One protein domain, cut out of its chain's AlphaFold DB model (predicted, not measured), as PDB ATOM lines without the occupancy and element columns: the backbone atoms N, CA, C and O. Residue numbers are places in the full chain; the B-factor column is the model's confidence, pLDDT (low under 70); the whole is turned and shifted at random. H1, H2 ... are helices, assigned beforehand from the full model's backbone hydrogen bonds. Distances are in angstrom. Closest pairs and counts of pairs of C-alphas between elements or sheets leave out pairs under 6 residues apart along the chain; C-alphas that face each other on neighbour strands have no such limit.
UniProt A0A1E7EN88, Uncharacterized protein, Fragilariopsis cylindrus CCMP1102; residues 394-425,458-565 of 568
ATOM      1  N   PHE A 394     145.259 139.044 141.926       97.06
ATOM      2  CA  PHE A 394     144.552 139.690 140.827       97.06
ATOM      3  C   PHE A 394     144.640 141.213 140.890       97.06
ATOM      4  O   PHE A 394     145.010 141.822 139.899       97.06
ATOM      5  N   THR A 395     144.342 141.820 142.041       96.12
ATOM      6  CA  THR A 395     144.371 143.279 142.213       96.12
ATOM      7  C   THR A 395     145.778 143.822 142.001       96.12
ATOM      8  O   THR A 395     145.959 144.841 141.345       96.12
ATOM      9  N   LEU A 396     146.780 143.116 142.521       96.25
ATOM     10  CA  LEU A 396     148.176 143.516 142.419       96.25
ATOM     11  C   LEU A 396     148.668 143.488 140.962       96.25
ATOM     12  O   LEU A 396     149.241 144.468 140.490       96.25
ATOM     13  N   LEU A 397     148.398 142.403 140.229       96.88
ATOM     14  CA  LEU A 397     148.770 142.294 138.813       96.88
ATOM     15  C   LEU A 397     147.909 143.183 137.908       96.88
ATOM     16  O   LEU A 397     148.418 143.705 136.921       96.88
ATOM     17  N   TRP A 398     146.631 143.374 138.239       96.56
ATOM     18  CA  TRP A 398     145.747 144.306 137.542       96.56
ATOM     19  C   TRP A 398     146.290 145.727 137.626       96.56
ATOM     20  O   TRP A 398     146.499 146.325 136.582       96.56
ATOM     21  N   ASN A 399     146.595 146.222 138.830       95.50
ATOM     22  CA  ASN A 399     147.136 147.570 139.017       95.50
ATOM     23  C   ASN A 399     148.472 147.745 138.278       95.50
ATOM     24  O   ASN A 399     148.665 148.714 137.556       95.50
ATOM     25  N   ALA A 400     149.365 146.753 138.367       95.56
ATOM     26  CA  ALA A 400     150.615 146.770 137.610       95.56
ATOM     27  C   ALA A 400     150.382 146.883 136.090       95.56
ATOM     28  O   ALA A 400     151.073 147.635 135.410       95.56
ATOM     29  N   LEU A 401     149.407 146.148 135.546       95.75
ATOM     30  CA  LEU A 401     149.070 146.225 134.126       95.75
ATOM     31  C   LEU A 401     148.372 147.539 133.770       95.75
ATOM     32  O   LEU A 401     148.674 148.092 132.724       95.75
ATOM     33  N   THR A 402     147.464 148.049 134.601       94.38
ATOM     34  CA  THR A 402     146.742 149.301 134.322       94.38
ATOM     35  C   THR A 402     147.681 150.495 134.293       94.38
ATOM     36  O   THR A 402     147.496 151.386 133.473       94.38
ATOM     37  N   ASP A 403     148.689 150.493 135.165       94.50
ATOM     38  CA  ASP A 403     149.666 151.576 135.266       94.50
ATOM     39  C   ASP A 403     150.643 151.570 134.084       94.50
ATOM     40  O   ASP A 403     151.152 152.616 133.691       94.50
ATOM     41  N   TRP A 404     150.896 150.395 133.499       94.44
ATOM     42  CA  TRP A 404     151.798 150.240 132.361       94.44
ATOM     43  C   TRP A 404     151.113 150.293 131.000       94.44
ATOM     44  O   TRP A 404     151.722 150.737 130.034       94.44
ATOM     45  N   MET A 405     149.893 149.783 130.859       94.31
ATOM     46  CA  MET A 405     149.251 149.677 129.551       94.31
ATOM     47  C   MET A 405     148.813 151.047 129.046       94.31
ATOM     48  O   MET A 405     147.995 151.725 129.663       94.31
ATOM     49  N   THR A 406     149.300 151.421 127.866       93.50
ATOM     50  CA  THR A 406     148.864 152.638 127.180       93.50
ATOM     51  C   THR A 406     147.731 152.340 126.206       93.50
ATOM     52  O   THR A 406     147.413 151.188 125.890       93.50
ATOM     53  N   TYR A 407     147.150 153.398 125.642       92.75
ATOM     54  CA  TYR A 407     146.227 153.268 124.519       92.75
ATOM     55  C   TYR A 407     146.841 152.498 123.336       92.75
ATOM     56  O   TYR A 407     146.159 151.688 122.706       92.75
ATOM     57  N   GLU A 408     148.135 152.689 123.056       92.88
ATOM     58  CA  GLU A 408     148.821 151.968 121.979       92.88
ATOM     59  C   GLU A 408     148.855 150.460 122.245       92.88
ATOM     60  O   GLU A 408     148.623 149.674 121.323       92.88
ATOM     61  N   THR A 409     149.049 150.052 123.507       93.56
ATOM     62  CA  THR A 409     148.957 148.644 123.920       93.56
ATOM     63  C   THR A 409     147.604 148.051 123.542       93.56
ATOM     64  O   THR A 409     147.526 146.971 122.951       93.56
ATOM     65  N   VAL A 410     146.525 148.769 123.859       93.12
ATOM     66  CA  VAL A 410     145.147 148.323 123.620       93.12
ATOM     67  C   VAL A 410     144.878 148.166 122.130       93.12
ATOM     68  O   VAL A 410     144.384 147.121 121.699       93.12
ATOM     69  N   VAL A 411     145.244 149.172 121.331       92.56
ATOM     70  CA  VAL A 411     145.091 149.148 119.869       92.56
ATOM     71  C   VAL A 411     145.866 147.980 119.264       92.56
ATOM     72  O   VAL A 411     145.328 147.254 118.422       92.56
ATOM     73  N   TRP A 412     147.097 147.752 119.722       92.44
ATOM     74  CA  TRP A 412     147.937 146.663 119.238       92.44
ATOM     75  C   TRP A 412     147.336 145.285 119.556       92.44
ATOM     76  O   TRP A 412     147.162 144.458 118.654       92.44
ATOM     77  N   VAL A 413     146.926 145.043 120.806       93.12
ATOM     78  CA  VAL A 413     146.305 143.767 121.217       93.12
ATOM     79  C   VAL A 413     144.968 143.541 120.501       93.12
ATOM     80  O   VAL A 413     144.667 142.418 120.086       93.12
ATOM     81  N   LYS A 414     144.170 144.597 120.298       92.31
ATOM     82  CA  LYS A 414     142.916 144.541 119.530       92.31
ATOM     83  C   LYS A 414     143.179 144.144 118.078       92.31
ATOM     84  O   LYS A 414     142.546 143.213 117.582       92.31
ATOM     85  N   GLY A 415     144.187 144.745 117.441       91.44
ATOM     86  CA  GLY A 415     144.631 144.373 116.096       91.44
ATOM     87  C   GLY A 415     145.069 142.908 115.993       91.44
ATOM     88  O   GLY A 415     144.691 142.209 115.047       91.44
ATOM     89  N   LEU A 416     145.794 142.408 116.997       91.44
ATOM     90  CA  LEU A 416     146.211 141.007 117.076       91.44
ATOM     91  C   LEU A 416     145.007 140.053 117.135       91.44
ATOM     92  O   LEU A 416     144.928 139.066 116.398       91.44
ATOM     93  N   ARG A 417     144.027 140.385 117.980       90.88
ATOM     94  CA  ARG A 417     142.795 139.610 118.153       90.88
ATOM     95  C   ARG A 417     141.911 139.634 116.906       90.88
ATOM     96  O   ARG A 417     141.364 138.600 116.519       90.88
ATOM     97  N   ASP A 418     141.773 140.784 116.260       90.25
ATOM     98  CA  ASP A 418     140.958 140.921 115.052       90.25
ATOM     99  C   ASP A 418     141.581 140.173 113.870       90.25
ATOM    100  O   ASP A 418     140.875 139.483 113.130       90.25
ATOM    101  N   SER A 419     142.911 140.212 113.744       89.38
ATOM    102  CA  SER A 419     143.657 139.391 112.785       89.38
ATOM    103  C   SER A 419     143.383 137.897 112.991       89.38
ATOM    104  O   SER A 419     143.066 137.181 112.037       89.38
ATOM    105  N   HIS A 420     143.387 137.432 114.246       89.06
ATOM    106  CA  HIS A 420     143.044 136.049 114.573       89.06
ATOM    107  C   HIS A 420     141.621 135.670 114.138       89.06
ATOM    108  O   HIS A 420     141.422 134.678 113.432       89.06
ATOM    109  N   ASN A 421     140.632 136.488 114.505       89.56
ATOM    110  CA  ASN A 421     139.228 136.253 114.162       89.56
ATOM    111  C   ASN A 421     139.004 136.226 112.644       89.56
ATOM    112  O   ASN A 421     138.215 135.424 112.136       89.56
ATOM    113  N   ASN A 422     139.715 137.079 111.905       89.12
ATOM    114  CA  ASN A 422     139.653 137.119 110.449       89.12
ATOM    115  C   ASN A 422     140.276 135.867 109.815       89.12
ATOM    116  O   ASN A 422     139.718 135.337 108.853       89.12
ATOM    117  N   ASN A 423     141.372 135.347 110.374       86.56
ATOM    118  CA  ASN A 423     141.989 134.099 109.914       86.56
ATOM    119  C   ASN A 423     141.075 132.884 110.140       86.56
ATOM    120  O   ASN A 423     140.941 132.045 109.247       86.56
ATOM    121  N   ILE A 424     140.373 132.820 111.279       87.69
ATOM    122  CA  ILE A 424     139.377 131.768 111.544       87.69
ATOM    123  C   ILE A 424     138.240 131.827 110.514       87.69
ATOM    124  O   ILE A 424     137.889 130.807 109.917       87.69
ATOM    125  N   LYS A 425     137.689 133.022 110.254       88.19
ATOM    126  CA  LYS A 425     136.600 133.207 109.278       88.19
ATOM    127  C   LYS A 425     137.019 132.820 107.857       88.19
ATOM    128  O   LYS A 425     136.254 132.153 107.164       88.19
ATOM    129  N   ILE A 458     165.833 156.307 131.046       92.50
ATOM    130  CA  ILE A 458     165.165 155.715 132.209       92.50
ATOM    131  C   ILE A 458     164.092 154.717 131.759       92.50
ATOM    132  O   ILE A 458     164.084 153.582 132.241       92.50
ATOM    133  N   GLY A 459     163.220 155.108 130.827       92.31
ATOM    134  CA  GLY A 459     162.184 154.245 130.268       92.31
ATOM    135  C   GLY A 459     162.780 153.040 129.544       92.31
ATOM    136  O   GLY A 459     162.373 151.905 129.792       92.31
ATOM    137  N   ALA A 460     163.829 153.253 128.745       90.81
ATOM    138  CA  ALA A 460     164.557 152.179 128.070       90.81
ATOM    139  C   ALA A 460     165.178 151.175 129.061       90.81
ATOM    140  O   ALA A 460     165.059 149.960 128.876       90.81
ATOM    141  N   SER A 461     165.793 151.668 130.142       94.38
ATOM    142  CA  SER A 461     166.358 150.835 131.211       94.38
ATOM    143  C   SER A 461     165.281 150.022 131.942       94.38
ATOM    144  O   SER A 461     165.429 148.812 132.138       94.38
ATOM    145  N   ARG A 462     164.146 150.650 132.280       94.50
ATOM    146  CA  ARG A 462     163.000 149.975 132.915       94.50
ATOM    147  C   ARG A 462     162.398 148.909 132.005       94.50
ATOM    148  O   ARG A 462     162.219 147.777 132.454       94.50
ATOM    149  N   CYS A 463     162.177 149.231 130.732       94.56
ATOM    150  CA  CYS A 463     161.723 148.289 129.711       94.56
ATOM    151  C   CYS A 463     162.652 147.073 129.620       94.56
ATOM    152  O   CYS A 463     162.192 145.932 129.688       94.56
ATOM    153  N   ALA A 464     163.969 147.299 129.555       93.75
ATOM    154  CA  ALA A 464     164.954 146.224 129.523       93.75
ATOM    155  C   ALA A 464     164.896 145.338 130.780       93.75
ATOM    156  O   ALA A 464     164.957 144.114 130.658       93.75
ATOM    157  N   GLY A 465     164.728 145.935 131.966       95.12
ATOM    158  CA  GLY A 465     164.572 145.208 133.228       95.12
ATOM    159  C   GLY A 465     163.317 144.331 133.264       95.12
ATOM    160  O   GLY A 465     163.408 143.135 133.544       95.12
ATOM    161  N   VAL A 466     162.157 144.888 132.908       95.69
ATOM    162  CA  VAL A 466     160.885 144.143 132.833       95.69
ATOM    163  C   VAL A 466     160.988 142.999 131.824       95.69
ATOM    164  O   VAL A 466     160.622 141.858 132.108       95.69
ATOM    165  N   LEU A 467     161.556 143.273 130.654       95.44
ATOM    166  CA  LEU A 467     161.725 142.285 129.600       95.44
ATOM    167  C   LEU A 467     162.705 141.170 129.992       95.44
ATOM    168  O   LEU A 467     162.489 140.015 129.627       95.44
ATOM    169  N   ALA A 468     163.759 141.484 130.750       96.38
ATOM    170  CA  ALA A 468     164.664 140.486 131.313       96.38
ATOM    171  C   ALA A 468     163.931 139.556 132.294       96.38
ATOM    172  O   ALA A 468     164.068 138.337 132.183       96.38
ATOM    173  N   MET A 469     163.089 140.113 133.173       96.38
ATOM    174  CA  MET A 469     162.267 139.328 134.101       96.38
ATOM    175  C   MET A 469     161.276 138.419 133.368       96.38
ATOM    176  O   MET A 469     161.162 137.240 133.695       96.38
ATOM    177  N   ILE A 470     160.608 138.915 132.324       96.88
ATOM    178  CA  ILE A 470     159.699 138.096 131.507       96.88
ATOM    179  C   ILE A 470     160.467 136.979 130.785       96.88
ATOM    180  O   ILE A 470     160.026 135.830 130.770       96.88
ATOM    181  N   ARG A 471     161.634 137.287 130.201       96.25
ATOM    182  CA  ARG A 471     162.467 136.303 129.488       96.25
ATOM    183  C   ARG A 471     162.972 135.185 130.393       96.25
ATOM    184  O   ARG A 471     163.085 134.058 129.913       96.25
ATOM    185  N   LEU A 472     163.235 135.479 131.668       96.81
ATOM    186  CA  LEU A 472     163.641 134.481 132.656       96.81
ATOM    187  C   LEU A 472     162.587 133.370 132.800       96.81
ATOM    188  O   LEU A 472     162.936 132.193 132.843       96.81
ATOM    189  N   TYR A 473     161.301 133.734 132.802       97.75
ATOM    190  CA  TYR A 473     160.194 132.786 132.990       97.75
ATOM    191  C   TYR A 473     159.574 132.274 131.690       97.75
ATOM    192  O   TYR A 473     158.831 131.295 131.705       97.75
ATOM    193  N   LEU A 474     159.918 132.879 130.553       96.75
ATOM    194  CA  LEU A 474     159.294 132.605 129.262       96.75
ATOM    195  C   LEU A 474     159.259 131.117 128.889       96.75
ATOM    196  O   LEU A 474     158.230 130.638 128.420       96.75
ATOM    197  N   GLY A 475     160.364 130.389 129.080       96.69
ATOM    198  CA  GLY A 475     160.437 128.964 128.735       96.69
ATOM    199  C   GLY A 475     159.404 128.133 129.495       96.69
ATOM    200  O   GLY A 475     158.594 127.445 128.882       96.69
ATOM    201  N   ARG A 476     159.369 128.286 130.823       96.69
ATOM    202  CA  ARG A 476     158.424 127.583 131.698       96.69
ATOM    203  C   ARG A 476     156.978 127.984 131.411       96.69
ATOM    204  O   ARG A 476     156.111 127.122 131.325       96.69
ATOM    205  N   CYS A 477     156.713 129.274 131.209       97.25
ATOM    206  CA  CYS A 477     155.369 129.763 130.891       97.25
ATOM    207  C   CYS A 477     154.857 129.232 129.538       97.25
ATOM    208  O   CYS A 477     153.671 128.939 129.409       97.25
ATOM    209  N   MET A 478     155.729 129.076 128.533       96.56
ATOM    210  CA  MET A 478     155.370 128.444 127.254       96.56
ATOM    211  C   MET A 478     154.941 126.986 127.450       96.56
ATOM    212  O   MET A 478     153.915 126.580 126.897       96.56
ATOM    213  N   ASP A 479     155.685 126.235 128.264       96.12
ATOM    214  CA  ASP A 479     155.376 124.838 128.577       96.12
ATOM    215  C   ASP A 479     154.050 124.723 129.348       96.12
ATOM    216  O   ASP A 479     153.187 123.925 128.981       96.12
ATOM    217  N   GLU A 480     153.824 125.575 130.355       95.69
ATOM    218  CA  GLU A 480     152.570 125.613 131.122       95.69
ATOM    219  C   GLU A 480     151.349 125.966 130.258       95.69
ATOM    220  O   GLU A 480     150.247 125.466 130.491       95.69
ATOM    221  N   LEU A 481     151.526 126.810 129.238       94.94
ATOM    222  CA  LEU A 481     150.469 127.161 128.289       94.94
ATOM    223  C   LEU A 481     150.289 126.121 127.168       94.94
ATOM    224  O   LEU A 481     149.455 126.343 126.285       94.94
ATOM    225  N   ASN A 482     151.029 125.004 127.199       94.75
ATOM    226  CA  ASN A 482     151.069 123.969 126.160       94.75
ATOM    227  C   ASN A 482     151.394 124.528 124.762       94.75
ATOM    228  O   ASN A 482     150.856 124.070 123.748       94.75
ATOM    229  N   GLN A 483     152.252 125.546 124.701       94.12
ATOM    230  CA  GLN A 483     152.679 126.165 123.451       94.12
ATOM    231  C   GLN A 483     153.876 125.415 122.869       94.12
ATOM    232  O   GLN A 483     154.737 124.911 123.588       94.12
ATOM    233  N   LYS A 484     153.957 125.334 121.538       94.19
ATOM    234  CA  LYS A 484     155.079 124.658 120.883       94.19
ATOM    235  C   LYS A 484     156.346 125.497 121.015       94.19
ATOM    236  O   LYS A 484     156.318 126.715 120.854       94.19
ATOM    237  N   THR A 485     157.490 124.840 121.182       92.25
ATOM    238  CA  THR A 485     158.801 125.510 121.224       92.25
ATOM    239  C   THR A 485     159.106 126.296 119.940       92.25
ATOM    240  O   THR A 485     159.824 127.291 119.977       92.25
ATOM    241  N   GLU A 486     158.534 125.886 118.806       93.56
ATOM    242  CA  GLU A 486     158.650 126.574 117.511       93.56
ATOM    243  C   GLU A 486     158.072 127.999 117.551       93.56
ATOM    244  O   GLU A 486     158.621 128.910 116.928       93.56
ATOM    245  N   ASP A 487     157.027 128.219 118.355       93.94
ATOM    246  CA  ASP A 487     156.368 129.515 118.505       93.94
ATOM    247  C   ASP A 487     157.136 130.463 119.436       93.94
ATOM    248  O   ASP A 487     156.814 131.648 119.515       93.94
ATOM    249  N   ARG A 488     158.200 129.991 120.102       95.06
ATOM    250  CA  ARG A 488     158.973 130.787 121.064       95.06
ATOM    251  C   ARG A 488     159.538 132.065 120.455       95.06
ATOM    252  O   ARG A 488     159.390 133.128 121.040       95.06
ATOM    253  N   ARG A 489     160.146 131.999 119.266       94.44
ATOM    254  CA  ARG A 489     160.705 133.200 118.610       94.44
ATOM    255  C   ARG A 489     159.621 134.223 118.279       94.44
ATOM    256  O   ARG A 489     159.848 135.426 118.376       94.44
ATOM    257  N   ARG A 490     158.439 133.740 117.889       94.00
ATOM    258  CA  ARG A 490     157.272 134.580 117.604       94.00
ATOM    259  C   ARG A 490     156.738 135.214 118.888       94.00
ATOM    260  O   ARG A 490     156.467 136.409 118.887       94.00
ATOM    261  N   ALA A 491     156.646 134.440 119.968       95.31
ATOM    262  CA  ALA A 491     156.271 134.919 121.291       95.31
ATOM    263  C   ALA A 491     157.237 135.997 121.796       95.31
ATOM    264  O   ALA A 491     156.792 137.066 122.186       95.31
ATOM    265  N   GLU A 492     158.551 135.762 121.712       95.88
ATOM    266  CA  GLU A 492     159.583 136.732 122.100       95.88
ATOM    267  C   GLU A 492     159.468 138.027 121.302       95.88
ATOM    268  O   GLU A 492     159.494 139.107 121.888       95.88
ATOM    269  N   LYS A 493     159.306 137.932 119.975       94.75
ATOM    270  CA  LYS A 493     159.113 139.110 119.123       94.75
ATOM    271  C   LYS A 493     157.881 139.903 119.564       94.75
ATOM    272  O   LYS A 493     158.000 141.087 119.839       94.75
ATOM    273  N   ARG A 494     156.734 139.239 119.710       94.88
ATOM    274  CA  ARG A 494     155.476 139.888 120.100       94.88
ATOM    275  C   ARG A 494     155.498 140.446 121.518       94.88
ATOM    276  O   ARG A 494     154.910 141.491 121.752       94.88
ATOM    277  N   LEU A 495     156.179 139.774 122.446       96.19
ATOM    278  CA  LEU A 495     156.429 140.294 123.788       96.19
ATOM    279  C   LEU A 495     157.289 141.557 123.727       96.19
ATOM    280  O   LEU A 495     156.971 142.533 124.389       96.19
ATOM    281  N   ASN A 496     158.343 141.579 122.907       95.12
ATOM    282  CA  ASN A 496     159.112 142.807 122.709       95.12
ATOM    283  C   ASN A 496     158.220 143.919 122.133       95.12
ATOM    284  O   ASN A 496     158.289 145.042 122.613       95.12
ATOM    285  N   ASP A 497     157.381 143.610 121.141       94.06
ATOM    286  CA  ASP A 497     156.505 144.593 120.496       94.06
ATOM    287  C   ASP A 497     155.473 145.169 121.479       94.06
ATOM    288  O   ASP A 497     155.363 146.387 121.576       94.06
ATOM    289  N   ILE A 498     154.794 144.329 122.276       95.00
ATOM    290  CA  ILE A 498     153.838 144.803 123.290       95.00
ATOM    291  C   ILE A 498     154.530 145.570 124.429       95.00
ATOM    292  O   ILE A 498     154.010 146.588 124.870       95.00
ATOM    293  N   MET A 499     155.715 145.147 124.892       95.19
ATOM    294  CA  MET A 499     156.433 145.855 125.966       95.19
ATOM    295  C   MET A 499     156.824 147.273 125.548       95.19
ATOM    296  O   MET A 499     156.764 148.194 126.346       95.19
ATOM    297  N   ARG A 500     157.149 147.495 124.273       92.94
ATOM    298  CA  ARG A 500     157.470 148.839 123.767       92.94
ATOM    299  C   ARG A 500     156.298 149.821 123.813       92.94
ATOM    300  O   ARG A 500     156.514 151.010 123.634       92.94
ATOM    301  N   THR A 501     155.087 149.318 124.028       93.69
ATOM    302  CA  THR A 501     153.866 150.125 124.141       93.69
ATOM    303  C   THR A 501     153.578 150.549 125.573       93.69
ATOM    304  O   THR A 501     152.629 151.289 125.797       93.69
ATOM    305  N   PHE A 502     154.322 150.026 126.549       95.31
ATOM    306  CA  PHE A 502     154.055 150.296 127.954       95.31
ATOM    307  C   PHE A 502     154.582 151.675 128.357       95.31
ATOM    308  O   PHE A 502     155.606 152.140 127.856       95.31
ATOM    309  N   ASP A 503     153.888 152.304 129.299       94.88
ATOM    310  CA  ASP A 503     154.330 153.516 129.970       94.88
ATOM    311  C   ASP A 503     155.323 153.156 131.081       94.88
ATOM    312  O   ASP A 503     154.974 152.581 132.113       94.88
ATOM    313  N   TYR A 504     156.590 153.503 130.859       94.94
ATOM    314  CA  TYR A 504     157.670 153.300 131.822       94.94
ATOM    315  C   TYR A 504     157.997 154.556 132.634       94.94
ATOM    316  O   TYR A 504     158.991 154.559 133.367       94.94
ATOM    317  N   THR A 505     157.189 155.618 132.546       93.00
ATOM    318  CA  THR A 505     157.350 156.804 133.401       93.00
ATOM    319  C   THR A 505     157.058 156.477 134.867       93.00
ATOM    320  O   THR A 505     157.732 156.991 135.768       93.00
ATOM    321  N   GLN A 506     156.149 155.529 135.112       90.12
ATOM    322  CA  GLN A 506     155.817 155.018 136.440       90.12
ATOM    323  C   GLN A 506     156.907 154.092 136.999       90.12
ATOM    324  O   GLN A 506     157.630 153.417 136.260       90.12
ATOM    325  N   GLU A 507     157.059 154.075 138.326       90.56
ATOM    326  CA  GLU A 507     157.984 153.156 138.997       90.56
ATOM    327  C   GLU A 507     157.564 151.700 138.748       90.56
ATOM    328  O   GLU A 507     156.380 151.373 138.707       90.56
ATOM    329  N   ASN A 508     158.544 150.805 138.598       89.75
ATOM    330  CA  ASN A 508     158.247 149.386 138.456       89.75
ATOM    331  C   ASN A 508     157.550 148.862 139.730       89.75
ATOM    332  O   ASN A 508     158.053 149.083 140.838       89.75
ATOM    333  N   PRO A 509     156.444 148.111 139.600       90.62
ATOM    334  CA  PRO A 509     155.783 147.484 140.718       90.62
ATOM    335  C   PRO A 509     156.738 146.475 141.352       90.62
ATOM    336  O   PRO A 509     157.440 145.711 140.677       90.62
ATOM    337  N   LYS A 510     156.759 146.469 142.683       93.81
ATOM    338  CA  LYS A 510     157.584 145.562 143.485       93.81
ATOM    339  C   LYS A 510     156.916 144.188 143.533       93.81
ATOM    340  O   LYS A 510     156.273 143.831 144.514       93.81
ATOM    341  N   LEU A 511     157.018 143.453 142.430       95.62
ATOM    342  CA  LEU A 511     156.488 142.098 142.298       95.62
ATOM    343  C   LEU A 511     157.505 141.080 142.833       95.62
ATOM    344  O   LEU A 511     158.698 141.167 142.530       95.62
ATOM    345  N   THR A 512     157.034 140.087 143.587       95.88
ATOM    346  CA  THR A 512     157.847 138.918 143.962       95.88
ATOM    347  C   THR A 512     158.065 137.995 142.753       95.88
ATOM    348  O   THR A 512     157.428 138.144 141.705       95.88
ATOM    349  N   SER A 513     158.956 137.007 142.891       96.06
ATOM    350  CA  SER A 513     159.240 136.016 141.840       96.06
ATOM    351  C   SER A 513     157.979 135.278 141.358       96.06
ATOM    352  O   SER A 513     157.758 135.150 140.152       96.06
ATOM    353  N   SER A 514     157.098 134.869 142.277       96.88
ATOM    354  CA  SER A 514     155.840 134.184 141.945       96.88
ATOM    355  C   SER A 514     154.881 135.073 141.142       96.88
ATOM    356  O   SER A 514     154.313 134.623 140.143       96.88
ATOM    357  N   TYR A 515     154.775 136.360 141.486       97.44
ATOM    358  CA  TYR A 515     153.988 137.331 140.720       97.44
ATOM    359  C   TYR A 515     154.566 137.600 139.327       97.44
ATOM    360  O   TYR A 515     153.800 137.710 138.372       97.44
ATOM    361  N   TRP A 516     155.893 137.642 139.172       97.62
ATOM    362  CA  TRP A 516     156.521 137.762 137.851       97.62
ATOM    363  C   TRP A 516     156.263 136.544 136.958       97.62
ATOM    364  O   TRP A 516     155.979 136.719 135.772       97.62
ATOM    365  N   LYS A 517     156.301 135.323 137.513       97.50
ATOM    366  CA  LYS A 517     155.931 134.093 136.788       97.50
ATOM    367  C   LYS A 517     154.482 134.160 136.291       97.50
ATOM    368  O   LYS A 517     154.208 133.898 135.119       97.50
ATOM    369  N   ALA A 518     153.554 134.573 137.158       98.12
ATOM    370  CA  ALA A 518     152.151 134.759 136.791       98.12
ATOM    371  C   ALA A 518     151.970 135.860 135.727       98.12
ATOM    372  O   ALA A 518     151.270 135.642 134.737       98.12
ATOM    373  N   MET A 519     152.649 137.003 135.879       98.06
ATOM    374  CA  MET A 519     152.631 138.107 134.914       98.06
ATOM    375  C   MET A 519     153.117 137.661 133.530       98.06
ATOM    376  O   MET A 519     152.472 137.948 132.523       98.06
ATOM    377  N   ALA A 520     154.216 136.902 133.472       97.88
ATOM    378  CA  ALA A 520     154.739 136.354 132.226       97.88
ATOM    379  C   ALA A 520     153.725 135.420 131.542       97.88
ATOM    380  O   ALA A 520     153.507 135.554 130.340       97.88
ATOM    381  N   CYS A 521     153.044 134.540 132.289       97.94
ATOM    382  CA  CYS A 521     151.961 133.702 131.753       97.94
ATOM    383  C   CYS A 521     150.804 134.529 131.176       97.94
ATOM    384  O   CYS A 521     150.300 134.203 130.101       97.94
ATOM    385  N   ILE A 522     150.384 135.589 131.871       97.56
ATOM    386  CA  ILE A 522     149.291 136.461 131.423       97.56
ATOM    387  C   ILE A 522     149.683 137.172 130.121       97.56
ATOM    388  O   ILE A 522     148.951 137.083 129.137       97.56
ATOM    389  N   LEU A 523     150.844 137.833 130.086       97.50
ATOM    390  CA  LEU A 523     151.327 138.559 128.905       97.50
ATOM    391  C   LEU A 523     151.551 137.628 127.712       97.50
ATOM    392  O   LEU A 523     151.206 137.964 126.579       97.50
ATOM    393  N   LEU A 524     152.096 136.438 127.963       97.06
ATOM    394  CA  LEU A 524     152.301 135.429 126.935       97.06
ATOM    395  C   LEU A 524     150.969 134.963 126.337       97.06
ATOM    396  O   LEU A 524     150.856 134.830 125.118       97.06
ATOM    397  N   ASP A 525     149.947 134.775 127.175       95.94
ATOM    398  CA  ASP A 525     148.611 134.429 126.706       95.94
ATOM    399  C   ASP A 525     147.951 135.557 125.895       95.94
ATOM    400  O   ASP A 525     147.287 135.287 124.894       95.94
ATOM    401  N   MET A 526     148.192 136.823 126.260       95.81
ATOM    402  CA  MET A 526     147.727 137.966 125.466       95.81
ATOM    403  C   MET A 526     148.322 137.951 124.050       95.81
ATOM    404  O   MET A 526     147.595 138.101 123.066       95.81
ATOM    405  N   VAL A 527     149.640 137.751 123.917       95.94
ATOM    406  CA  VAL A 527     150.331 137.838 122.614       95.94
ATOM    407  C   VAL A 527     150.230 136.568 121.757       95.94
ATOM    408  O   VAL A 527     150.452 136.602 120.539       95.94
ATOM    409  N   LEU A 528     149.896 135.432 122.371       94.56
ATOM    410  CA  LEU A 528     149.690 134.145 121.698       94.56
ATOM    411  C   LEU A 528     148.212 133.777 121.551       94.56
ATOM    412  O   LEU A 528     147.881 132.611 121.339       94.56
ATOM    413  N   ILE A 529     147.316 134.768 121.575       89.62
ATOM    414  CA  ILE A 529     145.877 134.539 121.405       89.62
ATOM    415  C   ILE A 529     145.549 133.722 120.142       89.62
ATOM    416  O   ILE A 529     144.594 132.953 120.130       89.62
ATOM    417  N   GLU A 530     146.384 133.834 119.104       84.81
ATOM    418  CA  GLU A 530     146.199 133.156 117.823       84.81
ATOM    419  C   GLU A 530     146.469 131.652 117.817       84.81
ATOM    420  O   GLU A 530     145.931 130.936 116.971       84.81
ATOM    421  N   THR A 531     147.360 131.166 118.681       83.12
ATOM    422  CA  THR A 531     147.808 129.766 118.620       83.12
ATOM    423  C   THR A 531     146.849 128.830 119.346       83.12
ATOM    424  O   THR A 531     146.962 127.606 119.238       83.12
ATOM    425  N   ARG A 532     145.864 129.378 120.063       78.50
ATOM    426  CA  ARG A 532     144.924 128.587 120.851       78.50
ATOM    427  C   ARG A 532     143.737 128.117 120.028       78.50
ATOM    428  O   ARG A 532     142.823 128.868 119.714       78.50
ATOM    429  N   ALA A 533     143.718 126.814 119.776       74.12
ATOM    430  CA  ALA A 533     142.574 126.130 119.181       74.12
ATOM    431  C   ALA A 533     141.436 125.849 120.186       74.12
ATOM    432  O   ALA A 533     140.322 125.542 119.764       74.12
ATOM    433  N   TYR A 534     141.691 125.941 121.501       79.69
ATOM    434  CA  TYR A 534     140.761 125.487 122.542       79.69
ATOM    435  C   TYR A 534     140.606 126.496 123.693       79.69
ATOM    436  O   TYR A 534     141.543 127.246 123.993       79.69
ATOM    437  N   PRO A 535     139.430 126.525 124.358       85.62
ATOM    438  CA  PRO A 535     139.269 127.240 125.618       85.62
ATOM    439  C   PRO A 535     140.243 126.688 126.665       85.62
ATOM    440  O   PRO A 535     140.581 125.504 126.658       85.62
ATOM    441  N   ILE A 536     140.703 127.563 127.556       87.25
ATOM    442  CA  ILE A 536     141.583 127.188 128.663       87.25
ATOM    443  C   ILE A 536     140.765 126.336 129.617       87.25
ATOM    444  O   ILE A 536     139.809 126.835 130.207       87.25
ATOM    445  N   VAL A 537     141.110 125.061 129.738       91.56
ATOM    446  CA  VAL A 537     140.460 124.178 130.713       91.56
ATOM    447  C   VAL A 537     141.156 124.295 132.068       91.56
ATOM    448  O   VAL A 537     140.481 124.373 133.089       91.56
ATOM    449  N   ASP A 538     142.487 124.411 132.058       95.06
ATOM    450  CA  ASP A 538     143.317 124.421 133.260       95.06
ATOM    451  C   ASP A 538     144.138 125.709 133.393       95.06
ATOM    452  O   ASP A 538     144.697 126.231 132.425       95.06
ATOM    453  N   ILE A 539     144.215 126.214 134.624       96.19
ATOM    454  CA  ILE A 539     145.015 127.388 134.982       96.19
ATOM    455  C   ILE A 539     146.502 126.998 134.953       96.19
ATOM    456  O   ILE A 539     146.848 125.969 135.544       96.19
ATOM    457  N   PRO A 540     147.390 127.815 134.350       96.88
ATOM    458  CA  PRO A 540     148.835 127.614 134.449       96.88
ATOM    459  C   PRO A 540     149.287 127.486 135.908       96.88
ATOM    460  O   PRO A 540     148.794 128.209 136.778       96.88
ATOM    461  N   PHE A 541     150.231 126.587 136.191       97.25
ATOM    462  CA  PHE A 541     150.691 126.326 137.557       97.25
ATOM    463  C   PHE A 541     151.218 127.597 138.236       97.25
ATOM    464  O   PHE A 541     150.861 127.868 139.378       97.25
ATOM    465  N   SER A 542     151.963 128.425 137.503       97.56
ATOM    466  CA  SER A 542     152.485 129.709 137.980       97.56
ATOM    467  C   SER A 542     151.380 130.692 138.389       97.56
ATOM    468  O   SER A 542     151.539 131.450 139.341       97.56
ATOM    469  N   VAL A 543     150.233 130.665 137.704       97.81
ATOM    470  CA  VAL A 543     149.074 131.518 138.019       97.81
ATOM    471  C   VAL A 543     148.276 130.939 139.192       97.81
ATOM    472  O   VAL A 543     147.809 131.674 140.059       97.81
ATOM    473  N   LYS A 544     148.167 129.610 139.265       97.19
ATOM    474  CA  LYS A 544     147.537 128.913 140.392       97.19
ATOM    475  C   LYS A 544     148.321 129.102 141.696       97.19
ATOM    476  O   LYS A 544     147.701 129.222 142.748       97.19
ATOM    477  N   ALA A 545     149.653 129.148 141.624       96.44
ATOM    478  CA  ALA A 545     150.539 129.312 142.776       96.44
ATOM    479  C   ALA A 545     150.315 130.638 143.519       96.44
ATOM    480  O   ALA A 545     150.368 130.666 144.740       96.44
ATOM    481  N   VAL A 546     149.969 131.715 142.804       97.00
ATOM    482  CA  VAL A 546     149.622 133.013 143.417       97.00
ATOM    483  C   VAL A 546     148.152 133.100 143.862       97.00
ATOM    484  O   VAL A 546     147.641 134.183 144.121       97.00
ATOM    485  N   GLY A 547     147.421 131.979 143.900       96.56
ATOM    486  CA  GLY A 547     146.025 131.944 144.351       96.56
ATOM    487  C   GLY A 547     145.017 132.578 143.385       96.56
ATOM    488  O   GLY A 547     143.897 132.897 143.785       96.56
ATOM    489  N   MET A 548     145.378 132.770 142.113       98.00
ATOM    490  CA  MET A 548     144.479 133.348 141.111       98.00
ATOM    491  C   MET A 548     143.537 132.294 140.514       98.00
ATOM    492  O   MET A 548     143.937 131.169 140.204       98.00
ATOM    493  N   THR A 549     142.269 132.661 140.316       97.44
ATOM    494  CA  THR A 549     141.255 131.781 139.717       97.44
ATOM    495  C   THR A 549     141.289 131.799 138.181       97.44
ATOM    496  O   THR A 549     141.833 132.711 137.559       97.44
ATOM    497  N   LEU A 550     140.653 130.810 137.538       96.75
ATOM    498  CA  LEU A 550     140.598 130.708 136.070       96.75
ATOM    499  C   LEU A 550     139.889 131.908 135.440       96.75
ATOM    500  O   LEU A 550     140.320 132.406 134.405       96.75
ATOM    501  N   VAL A 551     138.819 132.378 136.084       96.94
ATOM    502  CA  VAL A 551     138.022 133.515 135.611       96.94
ATOM    503  C   VAL A 551     138.845 134.800 135.643       96.94
ATOM    504  O   VAL A 551     138.772 135.597 134.714       96.94
ATOM    505  N   GLU A 552     139.649 134.987 136.688       97.25
ATOM    506  CA  GLU A 552     140.555 136.130 136.819       97.25
ATOM    507  C   GLU A 552     141.675 136.089 135.789       97.25
ATOM    508  O   GLU A 552     141.940 137.094 135.135       97.25
ATOM    509  N   PHE A 553     142.289 134.921 135.603       97.12
ATOM    510  CA  PHE A 553     143.308 134.728 134.583       97.12
ATOM    511  C   PHE A 553     142.764 135.033 133.183       97.12
ATOM    512  O   PHE A 553     143.353 135.827 132.455       97.12
ATOM    513  N   GLU A 554     141.604 134.467 132.830       95.38
ATOM    514  CA  GLU A 554     140.949 134.718 131.544       95.38
ATOM    515  C   GLU A 554     140.543 136.191 131.390       95.38
ATOM    516  O   GLU A 554     140.625 136.757 130.296       95.38
ATOM    517  N   TYR A 555     140.110 136.830 132.478       96.12
ATOM    518  CA  TYR A 555     139.819 138.253 132.471       96.12
ATOM    519  C   TYR A 555     141.078 139.058 132.139       96.12
ATOM    520  O   TYR A 555     141.050 139.805 131.162       96.12
ATOM    521  N   LEU A 556     142.180 138.856 132.872       96.25
ATOM    522  CA  LEU A 556     143.442 139.572 132.659       96.25
ATOM    523  C   LEU A 556     144.031 139.327 131.268       96.25
ATOM    524  O   LEU A 556     144.461 140.277 130.621       96.25
ATOM    525  N   SER A 557     144.019 138.092 130.767       95.00
ATOM    526  CA  SER A 557     144.656 137.786 129.484       95.00
ATOM    527  C   SER A 557     143.793 138.092 128.254       95.00
ATOM    528  O   SER A 557     144.334 138.232 127.158       95.00
ATOM    529  N   ARG A 558     142.459 138.201 128.380       90.94
ATOM    530  CA  ARG A 558     141.568 138.311 127.199       90.94
ATOM    531  C   ARG A 558     140.584 139.468 127.204       90.94
ATOM    532  O   ARG A 558     140.131 139.866 126.126       90.94
ATOM    533  N   LYS A 559     140.163 139.939 128.376       92.00
ATOM    534  CA  LYS A 559     139.064 140.914 128.506       92.00
ATOM    535  C   LYS A 559     139.567 142.266 128.983       92.00
ATOM    536  O   LYS A 559     139.215 143.266 128.372       92.00
ATOM    537  N   ALA A 560     140.436 142.261 129.985       89.31
ATOM    538  CA  ALA A 560     141.125 143.404 130.565       89.31
ATOM    539  C   ALA A 560     141.590 144.415 129.519       89.31
ATOM    540  O   ALA A 560     141.181 145.571 129.541       89.31
ATOM    541  N   VAL A 561     142.365 143.950 128.536       85.00
ATOM    542  CA  VAL A 561     142.942 144.848 127.534       85.00
ATOM    543  C   VAL A 561     141.870 145.580 126.726       85.00
ATOM    544  O   VAL A 561     142.031 146.745 126.396       85.00
ATOM    545  N   LEU A 562     140.731 144.931 126.464       82.44
ATOM    546  CA  LEU A 562     139.615 145.554 125.750       82.44
ATOM    547  C   LEU A 562     138.773 146.486 126.626       82.44
ATOM    548  O   LEU A 562     138.012 147.282 126.091       82.44
ATOM    549  N   THR A 563     138.870 146.377 127.952       83.69
ATOM    550  CA  THR A 563     138.165 147.285 128.868       83.69
ATOM    551  C   THR A 563     138.864 148.630 129.023       83.69
ATOM    552  O   THR A 563     138.227 149.578 129.464       83.69
ATOM    553  N   PHE A 564     140.129 148.738 128.607       78.62
ATOM    554  CA  PHE A 564     140.875 149.997 128.592       78.62
ATOM    555  C   PHE A 564     140.529 150.904 127.408       78.62
ATOM    556  O   PHE A 564     141.260 151.863 127.189       78.62
ATOM    557  N   ASP A 565     139.471 150.620 126.629       71.19
ATOM    558  CA  ASP A 565     139.049 151.502 125.533       71.19
ATOM    559  C   ASP A 565     138.785 152.904 126.130       71.19
ATOM    560  O   ASP A 565     137.823 153.076 126.887       71.19
TER     561      ASP A 565
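AT A GLANCE: This is residues 394 to 425 and 458 to 565 of the 568 residues of an uncharacterized protein of Fragilariopsis cylindrus CCMP1102 (UniProt A0A1E7EN88). H5 is the core of a compact helical body: the hairpin of H3 and H4 packs crosswise on one side of it, H7 on the opposite side with H1 next to H7. H2 runs past the last residues of H5, and short H6 packs near its first half. The printed part has 140 residues with seven named helices, H1 to H7, and no named strand: all helix, mostly in crossed packing. The radius of gyration of the C-alphas is 14.0 A; the spans are 42 by 31 by 28 A.

IN THESE COORDINATES: H1, residues 394 to 404, begins with C-alpha 394 at (144.552, 139.690, 140.827). H2 is residues 407 to 425, 27.0 A long. H3, 458 to 480, 32.6 A, has a kink of 48 degrees near residue 473. H4 is 485 to 499, H5 513 to 527, H6 541 to 545. H7, 550 to 563, ends with C-alpha 563 at (138.165, 147.285, 128.868).

HOW THE PARTS SIT: The hub, H5, touches H3 about perpendicular at 84 degrees, with C-alphas 477 and 521 closest at 5.3 A. H4 touches H5 through 494 and 527, 6.1 A. H6 touches H5 through 518 and 543, 4.6 A. H7 touches H5 at a steep tilt of 56 degrees, 526 and 557 being 5.1 A apart. H2 touches H7 through 410 and 561, 5.7 A. H1 is close to H5 but not clearly touching, 6.9 A. Every O i to N i+4 pair is within hydrogen-bond range in H1, H2, H5 and H6; H3 has 16 of 19, H4 9 of 11, H7 7 of 10.

THE WHOLE: Residues 426 to 457 are not printed; C-alphas 425 and 458 are 43.0 A apart. Links H4 to H5 and H5 to H6 are long. No printed residue is under pLDDT 70.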